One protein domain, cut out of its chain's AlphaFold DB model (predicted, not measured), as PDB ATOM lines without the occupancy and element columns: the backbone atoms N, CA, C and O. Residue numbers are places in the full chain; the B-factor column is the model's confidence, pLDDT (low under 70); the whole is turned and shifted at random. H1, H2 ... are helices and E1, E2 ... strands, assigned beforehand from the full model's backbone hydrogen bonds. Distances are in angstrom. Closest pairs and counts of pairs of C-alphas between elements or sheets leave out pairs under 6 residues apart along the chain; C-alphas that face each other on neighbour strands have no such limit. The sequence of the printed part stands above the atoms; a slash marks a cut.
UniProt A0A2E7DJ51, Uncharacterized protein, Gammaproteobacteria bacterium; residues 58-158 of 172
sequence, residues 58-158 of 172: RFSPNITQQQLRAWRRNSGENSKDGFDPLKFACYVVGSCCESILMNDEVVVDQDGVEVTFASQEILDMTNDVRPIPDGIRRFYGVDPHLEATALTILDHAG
ATOM      1  N   ARG A  58     225.087 206.355 150.780       98.00
ATOM      2  CA  ARG A  58     224.243 207.528 150.591       98.00
ATOM      3  C   ARG A  58     223.135 207.536 151.634       98.00
ATOM      4  O   ARG A  58     222.419 206.546 151.803       98.00
ATOM      5  N   PHE A  59     222.982 208.665 152.312       97.94
ATOM      6  CA  PHE A  59     222.010 208.860 153.376       97.94
ATOM      7  C   PHE A  59     221.087 210.043 153.106       97.94
ATOM      8  O   PHE A  59     221.540 211.096 152.663       97.94
ATOM      9  N   SER A  60     219.821 209.900 153.494       96.50
ATOM     10  CA  SER A  60     218.854 210.994 153.574       96.50
ATOM     11  C   SER A  60     218.868 211.627 154.972       96.50
ATOM     12  O   SER A  60     218.423 210.987 155.933       96.50
ATOM     13  N   PRO A  61     219.296 212.892 155.139       94.19
ATOM     14  CA  PRO A  61     219.258 213.582 156.433       94.19
ATOM     15  C   PRO A  61     217.862 214.144 156.785       94.19
ATOM     16  O   PRO A  61     217.719 215.017 157.640       94.19
ATOM     17  N   ASN A  62     216.796 213.659 156.142       93.75
ATOM     18  CA  ASN A  62     215.417 214.106 156.353       93.75
ATOM     19  C   ASN A  62     214.774 213.439 157.582       93.75
ATOM     20  O   ASN A  62     213.869 212.611 157.466       93.75
ATOM     21  N   ILE A  63     215.252 213.793 158.779       93.94
ATOM     22  CA  ILE A  63     214.850 213.162 160.045       93.94
ATOM     23  C   ILE A  63     213.808 214.003 160.789       93.94
ATOM     24  O   ILE A  63     214.049 215.142 161.196       93.94
ATOM     25  N   THR A  64     212.655 213.402 161.069       93.31
ATOM     26  CA  THR A  64     211.609 214.015 161.896       93.31
ATOM     27  C   THR A  64     211.837 213.780 163.391       93.31
ATOM     28  O   THR A  64     212.348 212.744 163.823       93.31
ATOM     29  N   GLN A  65     211.323 214.691 164.220       91.25
ATOM     30  CA  GLN A  65     211.341 214.538 165.680       91.25
ATOM     31  C   GLN A  65     210.618 213.270 166.165       91.25
ATOM     32  O   GLN A  65     210.971 212.687 167.192       91.25
ATOM     33  N   GLN A  66     209.590 212.818 165.440       95.00
ATOM     34  CA  GLN A  66     208.869 211.591 165.772       95.00
ATOM     35  C   GLN A  66     209.737 210.347 165.550       95.00
ATOM     36  O   GLN A  66     209.743 209.463 166.410       95.00
ATOM     37  N   GLN A  67     210.482 210.294 164.439       95.06
ATOM     38  CA  GLN A  67     211.449 209.227 164.171       95.06
ATOM     39  C   GLN A  67     212.530 209.199 165.252       95.06
ATOM     40  O   GLN A  67     212.733 208.156 165.869       95.06
ATOM     41  N   LEU A  68     213.123 210.352 165.580       95.00
ATOM     42  CA  LEU A  68     214.168 210.451 166.601       95.00
ATOM     43  C   LEU A  68     213.696 209.927 167.969       95.00
ATOM     44  O   LEU A  68     214.373 209.120 168.607       95.00
ATOM     45  N   ARG A  69     212.489 210.321 168.401       94.75
ATOM     46  CA  ARG A  69     211.866 209.814 169.638       94.75
ATOM     47  C   ARG A  69     211.601 208.310 169.586       94.75
ATOM     48  O   ARG A  69     211.759 207.626 170.596       94.75
ATOM     49  N   ALA A  70     211.167 207.785 168.440       96.44
ATOM     50  CA  ALA A  70     210.939 206.353 168.273       96.44
ATOM     51  C   ALA A  70     212.253 205.567 168.373       96.44
ATOM     52  O   ALA A  70     212.309 204.574 169.096       96.44
ATOM     53  N   TRP A  71     213.318 206.039 167.724       96.75
ATOM     54  CA  TRP A  71     214.643 205.426 167.791       96.75
ATOM     55  C   TRP A  71     215.213 205.446 169.208       96.75
ATOM     56  O   TRP A  71     215.678 204.410 169.679       96.75
ATOM     57  N   ARG A  72     215.093 206.564 169.940       94.94
ATOM     58  CA  ARG A  72     215.517 206.642 171.351       94.94
ATOM     59  C   ARG A  72     214.772 205.651 172.242       94.94
ATOM     60  O   ARG A  72     215.392 204.891 172.986       94.94
ATOM     61  N   ARG A  73     213.444 205.571 172.095       95.06
ATOM     62  CA  ARG A  73     212.615 204.599 172.824       95.06
ATOM     63  C   ARG A  73     213.022 203.158 172.515       95.06
ATOM     64  O   ARG A  73     213.176 202.360 173.436       95.06
ATOM     65  N   ASN A  74     213.209 202.831 171.238       94.44
ATOM     66  CA  ASN A  74     213.611 201.493 170.798       94.44
ATOM     67  C   ASN A  74     215.046 201.133 171.222       94.44
ATOM     68  O   ASN A  74     215.404 199.951 171.267       94.44
ATOM     69  N   SER A  75     215.837 202.147 171.570       95.62
ATOM     70  CA  SER A  75     217.187 202.033 172.121       95.62
ATOM     71  C   SER A  75     217.209 202.035 173.650       95.62
ATOM     72  O   SER A  75     218.270 202.133 174.240       95.62
ATOM     73  N   GLY A  76     216.058 201.907 174.313       93.44
ATOM     74  CA  GLY A  76     216.015 201.638 175.750       93.44
ATOM     75  C   GLY A  76     215.943 202.864 176.661       93.44
ATOM     76  O   GLY A  76     216.026 202.688 177.869       93.44
ATOM     77  N   GLU A  77     215.692 204.075 176.141       89.88
ATOM     78  CA  GLU A  77     215.589 205.324 176.939       89.88
ATOM     79  C   GLU A  77     214.639 205.226 178.154       89.88
ATOM     80  O   GLU A  77     214.877 205.854 179.178       89.88
ATOM     81  N   ASN A  78     213.593 204.393 178.073       89.06
ATOM     82  CA  ASN A  78     212.646 204.138 179.173       89.06
ATOM     83  C   ASN A  78     212.729 202.704 179.731       89.06
ATOM     84  O   ASN A  78     211.794 202.226 180.378       89.06
ATOM     85  N   SER A  79     213.796 201.977 179.413       91.19
ATOM     86  CA  SER A  79     214.004 200.593 179.838       91.19
ATOM     87  C   SER A  79     214.815 200.523 181.135       91.19
ATOM     88  O   SER A  79     215.489 201.478 181.514       91.19
ATOM     89  N   LYS A  80     214.762 199.373 181.818       88.75
ATOM     90  CA  LYS A  80     215.566 199.132 183.030       88.75
ATOM     91  C   LYS A  80     217.065 199.068 182.741       88.75
ATOM     92  O   LYS A  80     217.852 199.397 183.621       88.75
ATOM     93  N   ASP A  81     217.423 198.655 181.530       86.56
ATOM     94  CA  ASP A  81     218.808 198.464 181.095       86.56
ATOM     95  C   ASP A  81     219.464 199.786 180.659       86.56
ATOM     96  O   ASP A  81     220.674 199.849 180.460       86.56
ATOM     97  N   GLY A  82     218.676 200.864 180.575       92.00
ATOM     98  CA  GLY A  82     219.129 202.184 180.161       92.00
ATOM     99  C   GLY A  82     219.147 202.369 178.645       92.00
ATOM    100  O   GLY A  82     218.694 201.523 177.873       92.00
ATOM    101  N   PHE A  83     219.624 203.539 178.230       95.38
ATOM    102  CA  PHE A  83     219.775 203.900 176.826       95.38
ATOM    103  C   PHE A  83     221.036 203.257 176.239       95.38
ATOM    104  O   PHE A  83     222.114 203.401 176.810       95.38
ATOM    105  N   ASP A  84     220.890 202.592 175.094       95.25
ATOM    106  CA  ASP A  84     221.951 201.977 174.297       95.25
ATOM    107  C   ASP A  84     222.320 202.909 173.121       95.25
ATOM    108  O   ASP A  84     221.580 202.975 172.128       95.25
ATOM    109  N   PRO A  85     223.448 203.645 173.211       94.38
ATOM    110  CA  PRO A  85     223.872 204.585 172.173       94.38
ATOM    111  C   PRO A  85     224.178 203.903 170.841       94.38
ATOM    112  O   PRO A  85     223.893 204.457 169.780       94.38
ATOM    113  N   LEU A  86     224.697 202.680 170.885       95.75
ATOM    114  CA  LEU A  86     225.119 201.955 169.699       95.75
ATOM    115  C   LEU A  86     223.914 201.445 168.913       95.75
ATOM    116  O   LEU A  86     223.848 201.567 167.687       95.75
ATOM    117  N   LYS A  87     222.903 200.932 169.616       96.25
ATOM    118  CA  LYS A  87     221.624 200.580 168.998       96.25
ATOM    119  C   LYS A  87     220.923 201.810 168.424       96.25
ATOM    120  O   LYS A  87     220.334 201.721 167.347       96.25
ATOM    121  N   PHE A  88     221.020 202.957 169.096       97.12
ATOM    122  CA  PHE A  88     220.517 204.221 168.564       97.12
ATOM    123  C   PHE A  88     221.247 204.634 167.279       97.12
ATOM    124  O   PHE A  88     220.584 204.955 166.292       97.12
ATOM    125  N   ALA A  89     222.579 204.535 167.240       97.50
ATOM    126  CA  ALA A  89     223.366 204.784 166.034       97.50
ATOM    127  C   ALA A  89     222.949 203.859 164.877       97.50
ATOM    128  O   ALA A  89     222.735 204.330 163.759       97.50
ATOM    129  N   CYS A  90     222.709 202.569 165.150       97.62
ATOM    130  CA  CYS A  90     222.178 201.630 164.155       97.62
ATOM    131  C   CYS A  90     220.820 202.080 163.597       97.62
ATOM    132  O   CYS A  90     220.565 201.920 162.405       97.62
ATOM    133  N   TYR A  91     219.935 202.632 164.435       97.88
ATOM    134  CA  TYR A  91     218.645 203.146 163.975       97.88
ATOM    135  C   TYR A  91     218.795 204.349 163.048       97.88
ATOM    136  O   TYR A  91     218.099 204.393 162.035       97.88
ATOM    137  N   VAL A  92     219.684 205.289 163.377       97.38
ATOM    138  CA  VAL A  92     219.955 206.470 162.545       97.38
ATOM    139  C   VAL A  92     220.510 206.034 161.191       97.38
ATOM    140  O   VAL A  92     219.890 206.289 160.163       97.38
ATOM    141  N   VAL A  93     221.619 205.289 161.189       97.38
ATOM    142  CA  VAL A  93     222.278 204.825 159.957       97.38
ATOM    143  C   VAL A  93     221.354 203.931 159.130       97.38
ATOM    144  O   VAL A  93     221.224 204.111 157.923       97.38
ATOM    145  N   GLY A  94     220.665 202.987 159.773       96.94
ATOM    146  CA  GLY A  94     219.792 202.040 159.090       96.94
ATOM    147  C   GLY A  94     218.565 202.687 158.461       96.94
ATOM    148  O   GLY A  94     218.191 202.326 157.350       96.94
ATOM    149  N   SER A  95     217.942 203.646 159.152       96.56
ATOM    150  CA  SER A  95     216.712 204.290 158.670       96.56
ATOM    151  C   SER A  95     216.971 205.379 157.630       96.56
ATOM    152  O   SER A  95     216.065 205.700 156.868       96.56
ATOM    153  N   CYS A  96     218.168 205.970 157.627       97.25
ATOM    154  CA  CYS A  96     218.550 207.020 156.686       97.25
ATOM    155  C   CYS A  96     219.242 206.490 155.427       97.25
ATOM    156  O   CYS A  96     219.490 207.284 154.528       97.25
ATOM    157  N   CYS A  97     219.594 205.204 155.358       97.81
ATOM    158  CA  CYS A  97     220.286 204.617 154.210       97.81
ATOM    159  C   CYS A  97     219.389 204.618 152.964       97.81
ATOM    160  O   CYS A  97     218.320 204.007 152.974       97.81
ATOM    161  N   GLU A  98     219.837 205.289 151.904       96.81
ATOM    162  CA  GLU A  98     219.189 205.271 150.589       96.81
ATOM    163  C   GLU A  98     219.839 204.230 149.681       96.81
ATOM    164  O   GLU A  98     219.130 203.442 149.062       96.81
ATOM    165  N   SER A  99     221.176 204.193 149.643       97.31
ATOM    166  CA  SER A  99     221.916 203.187 148.881       97.31
ATOM    167  C   SER A  99     223.370 203.030 149.301       97.31
ATOM    168  O   SER A  99     223.991 203.932 149.864       97.31
ATOM    169  N   ILE A 100     223.919 201.851 149.022       97.81
ATOM    170  CA  ILE A 100     225.330 201.514 149.212       97.81
ATOM    171  C   ILE A 100     226.064 201.687 147.880       97.81
ATOM    172  O   ILE A 100     225.559 201.314 146.822       97.81
ATOM    173  N   LEU A 101     227.268 202.250 147.941       97.88
ATOM    174  CA  LEU A 101     228.132 202.506 146.801       97.88
ATOM    175  C   LEU A 101     229.426 201.697 146.915       97.88
ATOM    176  O   LEU A 101     229.967 201.506 148.008       97.88
ATOM    177  N   MET A 102     229.933 201.263 145.764       97.25
ATOM    178  CA  MET A 102     231.247 200.650 145.605       97.25
ATOM    179  C   MET A 102     231.993 201.388 144.491       97.25
ATOM    180  O   MET A 102     231.553 201.377 143.349       97.25
ATOM    181  N   ASN A 103     233.128 202.009 144.813       96.00
ATOM    182  CA  ASN A 103     233.932 202.819 143.889       96.00
ATOM    183  C   ASN A 103     233.103 203.903 143.171       96.00
ATOM    184  O   ASN A 103     233.178 204.036 141.954       96.00
ATOM    185  N   ASP A 104     232.299 204.643 143.940       94.69
ATOM    186  CA  ASP A 104     231.398 205.710 143.474       94.69
ATOM    187  C   ASP A 104     230.245 205.235 142.556       94.69
ATOM    188  O   ASP A 104     229.468 206.046 142.047       94.69
ATOM    189  N   GLU A 105     230.069 203.921 142.382       96.88
ATOM    190  CA  GLU A 105     228.946 203.325 141.654       96.88
ATOM    191  C   GLU A 105     227.888 202.784 142.622       96.88
ATOM    192  O   GLU A 105     228.205 202.130 143.618       96.88
ATOM    193  N   VAL A 106     226.610 203.049 142.330       97.19
ATOM    194  CA  VAL A 106     225.487 202.543 143.130       97.19
ATOM    195  C   VAL A 106     225.389 201.033 142.963       97.19
ATOM    196  O   VAL A 106     225.263 200.526 141.847       97.19
ATOM    197  N   VAL A 107     225.419 200.315 144.082       97.25
ATOM    198  CA  VAL A 107     225.232 198.868 144.091       97.25
ATOM    199  C   VAL A 107     223.747 198.575 143.898       97.25
ATOM    200  O   VAL A 107     222.909 199.034 144.675       97.25
ATOM    201  N   VAL A 108     223.432 197.796 142.866       97.38
ATOM    202  CA  VAL A 108     222.074 197.331 142.563       97.38
ATOM    203  C   VAL A 108     221.997 195.811 142.644       97.38
ATOM    204  O   VAL A 108     222.989 195.119 142.397       97.38
ATOM    205  N   ASP A 109     220.829 195.295 143.006       94.56
ATOM    206  CA  ASP A 109     220.547 193.862 143.007       94.56
ATOM    207  C   ASP A 109     220.246 193.323 141.591       94.56
ATOM    208  O   ASP A 109     220.388 194.017 140.578       94.56
ATOM    209  N   GLN A 110     219.846 192.051 141.508       93.00
ATOM    210  CA  GLN A 110     219.537 191.385 140.235       93.00
ATOM    211  C   GLN A 110     218.332 191.996 139.502       93.00
ATOM    212  O   GLN A 110     218.243 191.867 138.279       93.00
ATOM    213  N   ASP A 111     217.437 192.665 140.229       93.12
ATOM    214  CA  ASP A 111     216.243 193.321 139.699       93.12
ATOM    215  C   ASP A 111     216.489 194.813 139.395       93.12
ATOM    216  O   ASP A 111     215.603 195.508 138.891       93.12
ATOM    217  N   GLY A 112     217.707 195.309 139.650       93.50
ATOM    218  CA  GLY A 112     218.097 196.702 139.442       93.50
ATOM    219  C   GLY A 112     217.657 197.640 140.567       93.50
ATOM    220  O   GLY A 112     217.613 198.853 140.356       93.50
ATOM    221  N   VAL A 113     217.310 197.110 141.744       95.62
ATOM    222  CA  VAL A 113     216.944 197.901 142.924       95.62
ATOM    223  C   VAL A 113     218.207 198.279 143.692       95.62
ATOM    224  O   VAL A 113     219.105 197.460 143.878       95.62
ATOM    225  N   GLU A 114     218.288 199.534 144.141       97.25
ATOM    226  CA  GLU A 114     219.425 200.005 144.933       97.25
ATOM    227  C   GLU A 114     219.531 199.239 146.259       97.25
ATOM    228  O   GLU A 114     218.556 199.068 146.998       97.25
ATOM    229  N   VAL A 115     220.740 198.778 146.565       97.25
ATOM    230  CA  VAL A 115     221.009 197.953 147.738       97.25
ATOM    231  C   VAL A 115     221.123 198.827 148.985       97.25
ATOM    232  O   VAL A 115     221.878 199.799 149.023       97.25
ATOM    233  N   THR A 116     220.416 198.436 150.045       97.44
ATOM    234  CA  THR A 116     220.457 199.064 151.375       97.44
ATOM    235  C   THR A 116     220.850 198.039 152.435       97.44
ATOM    236  O   THR A 116     220.969 196.847 152.155       97.44
ATOM    237  N   PHE A 117     220.972 198.454 153.699       97.12
ATOM    238  CA  PHE A 117     221.221 197.511 154.798       97.12
ATOM    239  C   PHE A 117     220.130 196.443 154.962       97.12
ATOM    240  O   PHE A 117     220.400 195.392 155.537       97.12
ATOM    241  N   ALA A 118     218.906 196.712 154.498       95.81
ATOM    242  CA  ALA A 118     217.794 195.770 154.572       95.81
ATOM    243  C   ALA A 118     217.747 194.783 153.393       95.81
ATOM    244  O   ALA A 118     216.953 193.843 153.441       95.81
ATOM    245  N   SER A 119     218.564 194.988 152.355       96.69
ATOM    246  CA  SER A 119     218.650 194.090 151.202       96.69
ATOM    247  C   SER A 119     219.260 192.747 151.601       96.69
ATOM    248  O   SER A 119     220.191 192.688 152.413       96.69
ATOM    249  N   GLN A 120     218.742 191.660 151.026       95.38
ATOM    250  CA  GLN A 120     219.119 190.299 151.412       95.38
ATOM    251  C   GLN A 120     220.610 190.033 151.176       95.38
ATOM    252  O   GLN A 120     221.257 189.407 152.005       95.38
ATOM    253  N   GLU A 121     221.180 190.588 150.109       95.19
ATOM    254  CA  GLU A 121     222.594 190.479 149.760       95.19
ATOM    255  C   GLU A 121     223.495 190.997 150.888       95.19
ATOM    256  O   GLU A 121     224.502 190.372 151.224       95.19
ATOM    257  N   ILE A 122     223.126 192.125 151.510       96.00
ATOM    258  CA  ILE A 122     223.877 192.703 152.632       96.00
ATOM    259  C   ILE A 122     223.715 191.846 153.882       96.00
ATOM    260  O   ILE A 122     224.696 191.612 154.590       96.00
ATOM    261  N   LEU A 123     222.504 191.357 154.152       96.81
ATOM    262  CA  LEU A 123     222.243 190.472 155.287       96.81
ATOM    263  C   LEU A 123     223.030 189.158 155.164       96.81
ATOM    264  O   LEU A 123     223.647 188.723 156.135       96.81
ATOM    265  N   ASP A 124     223.115 188.587 153.965       96.56
ATOM    266  CA  ASP A 124     223.893 187.379 153.695       96.56
ATOM    267  C   ASP A 124     225.399 187.637 153.861       96.56
ATOM    268  O   ASP A 124     226.093 186.872 154.534       96.56
ATOM    269  N   MET A 125     225.912 188.751 153.319       94.88
ATOM    270  CA  MET A 125     227.318 189.155 153.473       94.88
ATOM    271  C   MET A 125     227.706 189.452 154.928       94.88
ATOM    272  O   MET A 125     228.858 189.243 155.314       94.88
ATOM    273  N   THR A 126     226.766 189.942 155.736       95.69
ATOM    274  CA  THR A 126     226.979 190.241 157.164       95.69
ATOM    275  C   THR A 126     226.633 189.070 158.085       95.69
ATOM    276  O   THR A 126     226.902 189.143 159.284       95.69
ATOM    277  N   ASN A 127     226.125 187.960 157.534       95.94
ATOM    278  CA  ASN A 127     225.618 186.806 158.273       95.94
ATOM    279  C   ASN A 127     224.578 187.219 159.337       95.94
ATOM    280  O   ASN A 127     224.723 186.962 160.540       95.94
ATOM    281  N   ASP A 128     223.541 187.911 158.874       96.00
ATOM    282  CA  ASP A 128     222.449 188.450 159.675       96.00
ATOM    283  C   ASP A 128     221.075 188.112 159.112       96.00
ATOM    284  O   ASP A 128     220.900 187.756 157.954       96.00
ATOM    285  N   VAL A 129     220.069 188.256 159.973       94.25
ATOM    286  CA  VAL A 129     218.653 188.099 159.600       94.25
ATOM    287  C   VAL A 129     217.928 189.445 159.610       94.25
ATOM    288  O   VAL A 129     216.834 189.580 159.067       94.25
ATOM    289  N   ARG A 130     218.499 190.455 160.278       94.88
ATOM    290  CA  ARG A 130     217.924 191.796 160.390       94.88
ATOM    291  C   ARG A 130     219.028 192.853 160.336       94.88
ATOM    292  O   ARG A 130     220.073 192.643 160.945       94.88
ATOM    293  N   PRO A 131     218.773 194.011 159.701       94.06
ATOM    294  CA  PRO A 131     219.772 195.070 159.589       94.06
ATOM    295  C   PRO A 131     220.132 195.671 160.947       94.06
ATOM    296  O   PRO A 131     221.302 195.847 161.269       94.06
ATOM    297  N   ILE A 132     219.123 195.985 161.764       94.56
ATOM    298  CA  ILE A 132     219.306 196.650 163.056       94.56
ATOM    299  C   ILE A 132     219.159 195.626 164.195       94.56
ATOM    300  O   ILE A 132     218.123 194.950 164.253       94.56
ATOM    301  N   PRO A 133     220.095 195.573 165.162       91.88
ATOM    302  CA  PRO A 133     221.366 196.312 165.203       91.88
ATOM    303  C   PRO A 133     222.526 195.580 164.506       91.88
ATOM    304  O   PRO A 133     223.438 196.221 163.993       91.88
ATOM    305  N   ASP A 134     222.506 194.247 164.502       92.50
ATOM    306  CA  ASP A 134     223.713 193.444 164.291       92.50
ATOM    307  C   ASP A 134     224.242 193.480 162.850       92.50
ATOM    308  O   ASP A 134     225.456 193.585 162.680       92.50
ATOM    309  N   GLY A 135     223.368 193.515 161.835       94.69
ATOM    310  CA  GLY A 135     223.770 193.626 160.424       94.69
ATOM    311  C   GLY A 135     224.586 194.880 160.137       94.69
ATOM    312  O   GLY A 135     225.664 194.817 159.550       94.69
ATOM    313  N   ILE A 136     224.125 196.029 160.627       96.44
ATOM    314  CA  ILE A 136     224.824 197.310 160.458       96.44
ATOM    315  C   ILE A 136     226.125 197.328 161.264       96.44
ATOM    316  O   ILE A 136     227.154 197.775 160.758       96.44
ATOM    317  N   ARG A 137     226.122 196.796 162.491       96.00
ATOM    318  CA  ARG A 137     227.352 196.692 163.294       96.00
ATOM    319  C   ARG A 137     228.399 195.821 162.614       96.00
ATOM    320  O   ARG A 137     229.558 196.212 162.552       96.00
ATOM    321  N   ARG A 138     228.005 194.672 162.059       95.81
ATOM    322  CA  ARG A 138     228.909 193.787 161.308       95.81
ATOM    323  C   ARG A 138     229.365 194.401 159.991       95.81
ATOM    324  O   ARG A 138     230.516 194.210 159.598       95.81
ATOM    325  N   PHE A 139     228.506 195.185 159.343       96.38
ATOM    326  CA  PHE A 139     228.890 195.956 158.171       96.38
ATOM    327  C   PHE A 139     229.999 196.961 158.504       96.38
ATOM    328  O   PHE A 139     231.037 196.949 157.851       96.38
ATOM    329  N   TYR A 140     229.861 197.773 159.553       96.06
ATOM    330  CA  TYR A 140     230.918 198.719 159.941       96.06
ATOM    331  C   TYR A 140     232.137 198.037 160.573       96.06
ATOM    332  O   TYR A 140     233.257 198.510 160.410       96.06
ATOM    333  N   GLY A 141     231.944 196.929 161.291       94.12
ATOM    334  CA  GLY A 141     232.992 196.161 161.973       94.12
ATOM    335  C   GLY A 141     233.572 196.836 163.223       94.12
ATOM    336  O   GLY A 141     233.996 196.144 164.145       94.12
ATOM    337  N   VAL A 142     233.554 198.170 163.275       95.50
ATOM    338  CA  VAL A 142     234.105 198.994 164.353       95.50
ATOM    339  C   VAL A 142     233.027 199.960 164.848       95.50
ATOM    340  O   VAL A 142     232.626 200.880 164.135       95.50
ATOM    341  N   ASP A 143     232.567 199.749 166.083       95.50
ATOM    342  CA  ASP A 143     231.457 200.498 166.692       95.50
ATOM    343  C   ASP A 143     231.674 202.038 166.660       95.50
ATOM    344  O   ASP A 143     230.764 202.748 166.230       95.50
ATOM    345  N   PRO A 144     232.872 202.590 166.965       96.62
ATOM    346  CA  PRO A 144     233.131 204.028 166.821       96.62
ATOM    347  C   PRO A 144     232.923 204.612 165.413       96.62
ATOM    348  O   PRO A 144     232.525 205.768 165.289       96.62
ATOM    349  N   HIS A 145     233.170 203.849 164.341       96.00
ATOM    350  CA  HIS A 145     232.935 204.331 162.969       96.00
ATOM    351  C   HIS A 145     231.442 204.480 162.679       96.00
ATOM    352  O   HIS A 145     231.015 205.432 162.019       96.00
ATOM    353  N   LEU A 146     230.649 203.546 163.202       96.50
ATOM    354  CA  LEU A 146     229.199 203.593 163.117       96.50
ATOM    355  C   LEU A 146     228.640 204.794 163.892       96.50
ATOM    356  O   LEU A 146     227.807 205.531 163.365       96.50
ATOM    357  N   GLU A 147     229.114 205.018 165.117       96.56
ATOM    358  CA  GLU A 147     228.695 206.160 165.938       96.56
ATOM    359  C   GLU A 147     229.064 207.499 165.290       96.56
ATOM    360  O   GLU A 147     228.213 208.385 165.198       96.56
ATOM    361  N   ALA A 148     230.287 207.628 164.769       96.44
ATOM    362  CA  ALA A 148     230.718 208.821 164.045       96.44
ATOM    363  C   ALA A 148     229.832 209.097 162.821       96.44
ATOM    364  O   ALA A 148     229.395 210.226 162.617       96.44
ATOM    365  N   THR A 149     229.487 208.057 162.055       96.81
ATOM    366  CA  THR A 149     228.583 208.188 160.904       96.81
ATOM    367  C   THR A 149     227.191 208.658 161.333       96.81
ATOM    368  O   THR A 149     226.615 209.545 160.705       96.81
ATOM    369  N   ALA A 150     226.644 208.094 162.414       97.12
ATOM    370  CA  ALA A 150     225.345 208.506 162.940       97.12
ATOM    371  C   ALA A 150     225.341 209.980 163.375       97.12
ATOM    372  O   ALA A 150     224.369 210.684 163.103       97.12
ATOM    373  N   LEU A 151     226.421 210.452 164.006       95.94
ATOM    374  CA  LEU A 151     226.590 211.863 164.367       95.94
ATOM    375  C   LEU A 151     226.622 212.754 163.124       95.94
ATOM    376  O   LEU A 151     225.818 213.674 163.033       95.94
ATOM    377  N   THR A 152     227.432 212.413 162.116       96.00
ATOM    378  CA  THR A 152     227.486 213.161 160.849       96.00
ATOM    379  C   THR A 152     226.108 213.281 160.190       96.00
ATOM    380  O   THR A 152     225.726 214.357 159.735       96.00
ATOM    381  N   ILE A 153     225.312 212.205 160.175       96.12
ATOM    382  CA  ILE A 153     223.938 212.247 159.646       96.12
ATOM    383  C   ILE A 153     223.054 213.208 160.459       96.12
ATOM    384  O   ILE A 153     222.277 213.967 159.876       96.12
ATOM    385  N   LEU A 154     223.148 213.181 161.792       95.19
ATOM    386  CA  LEU A 154     222.367 214.053 162.676       95.19
ATOM    387  C   LEU A 154     222.752 215.529 162.524       95.19
ATOM    388  O   LEU A 154     221.858 216.380 162.496       95.19
ATOM    389  N   ASP A 155     224.039 215.823 162.356       93.81
ATOM    390  CA  ASP A 155     224.542 217.172 162.092       93.81
ATOM    391  C   ASP A 155     223.958 217.708 160.779       93.81
ATOM    392  O   ASP A 155     223.313 218.758 160.759       93.81
ATOM    393  N   HIS A 156     224.031 216.919 159.701       93.19
ATOM    394  CA  HIS A 156     223.412 217.272 158.418       93.19
ATOM    395  C   HIS A 156     221.883 217.385 158.483       93.19
ATOM    396  O   HIS A 156     221.285 218.147 157.717       93.19
ATOM    397  N   ALA A 157     221.235 216.672 159.404       91.38
ATOM    398  CA  ALA A 157     219.805 216.790 159.668       91.38
ATOM    399  C   ALA A 157     219.435 218.043 160.491       91.38
ATOM    400  O   ALA A 157     218.250 218.359 160.621       91.38
ATOM    401  N   GLY A 158     220.422 218.795 160.992       89.94
ATOM    402  CA  GLY A 158     220.227 220.002 161.801       89.94
ATOM    403  C   GLY A 158     219.965 219.720 163.280       89.94
ATOM    404  O   GLY A 158     219.363 220.551 163.956       89.94
TER     405      GLY A 158
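Overview. This is residues 58 to 158 of the 172 residues of an uncharacterized protein of Gammaproteobacteria bacterium (UniProt A0A2E7DJ51). Helix H2 forms the core, with H1, H4 and H5 packed round it at crossed angles and H3 packed on H4. Strand E1 leads away from the end of H2, and a long loop, residues 103 to 119, folds back to H3. The printed part has 101 residues, with five named helices and one named strand in the order H1 H2 E1 H3 H4 H5; the class is mostly helix. It is compact, with a radius of gyration of the C-alphas of 13.8 A and spans of 43 by 30 by 23 A.

Arrangement. Residues 58 to 59 pair antiparallel with residues 97 to 99 of E1, residues 97 to 102, which pairs with no named strand. H1, residues 65 to 74, forms a helical hairpin with H2, residues 85 to 96, of which 88 to 92 alone touch H1; the closest C-alphas, of Trp 71 and Tyr 91, are 6.0 A apart. H3, residues 120 to 126, touches H4, residues 131 to 140, at Thr 126 and Gly 135, the closest C-alphas, 5.7 A apart. H4 is about perpendicular to H2 at 86 degrees, with the closest C-alphas, of Cys 90 and Pro 133, 5.5 A apart. H5, residues 143 to 156, touches H2 at a steep tilt of 54 degrees, the same way; the closest C-alphas, of Ala 89 and Ala 150, are 5.2 A apart. H4 and H5 only just touch, only at the corner, with 3 pairs of C-alphas within 8 A. Every O i to N i+4 pair is within hydrogen-bond range in H1, H2, H3 and H5, and 5 of 6 are in H4.

Along the chain. H1 begins at C-alpha 65 (211.341, 214.538, 165.680). H2 is 16.6 A long and H5 20.4 A, ending at C-alpha 156 (223.412, 217.272, 158.418).

Size, cuts and confidence. The C-alphas farthest apart, of Lys 80 and Gly 112, are 43.7 A apart. The printed part has no cut, the link E1 to H3 is long, and no printed residue is under 70 in pLDDT.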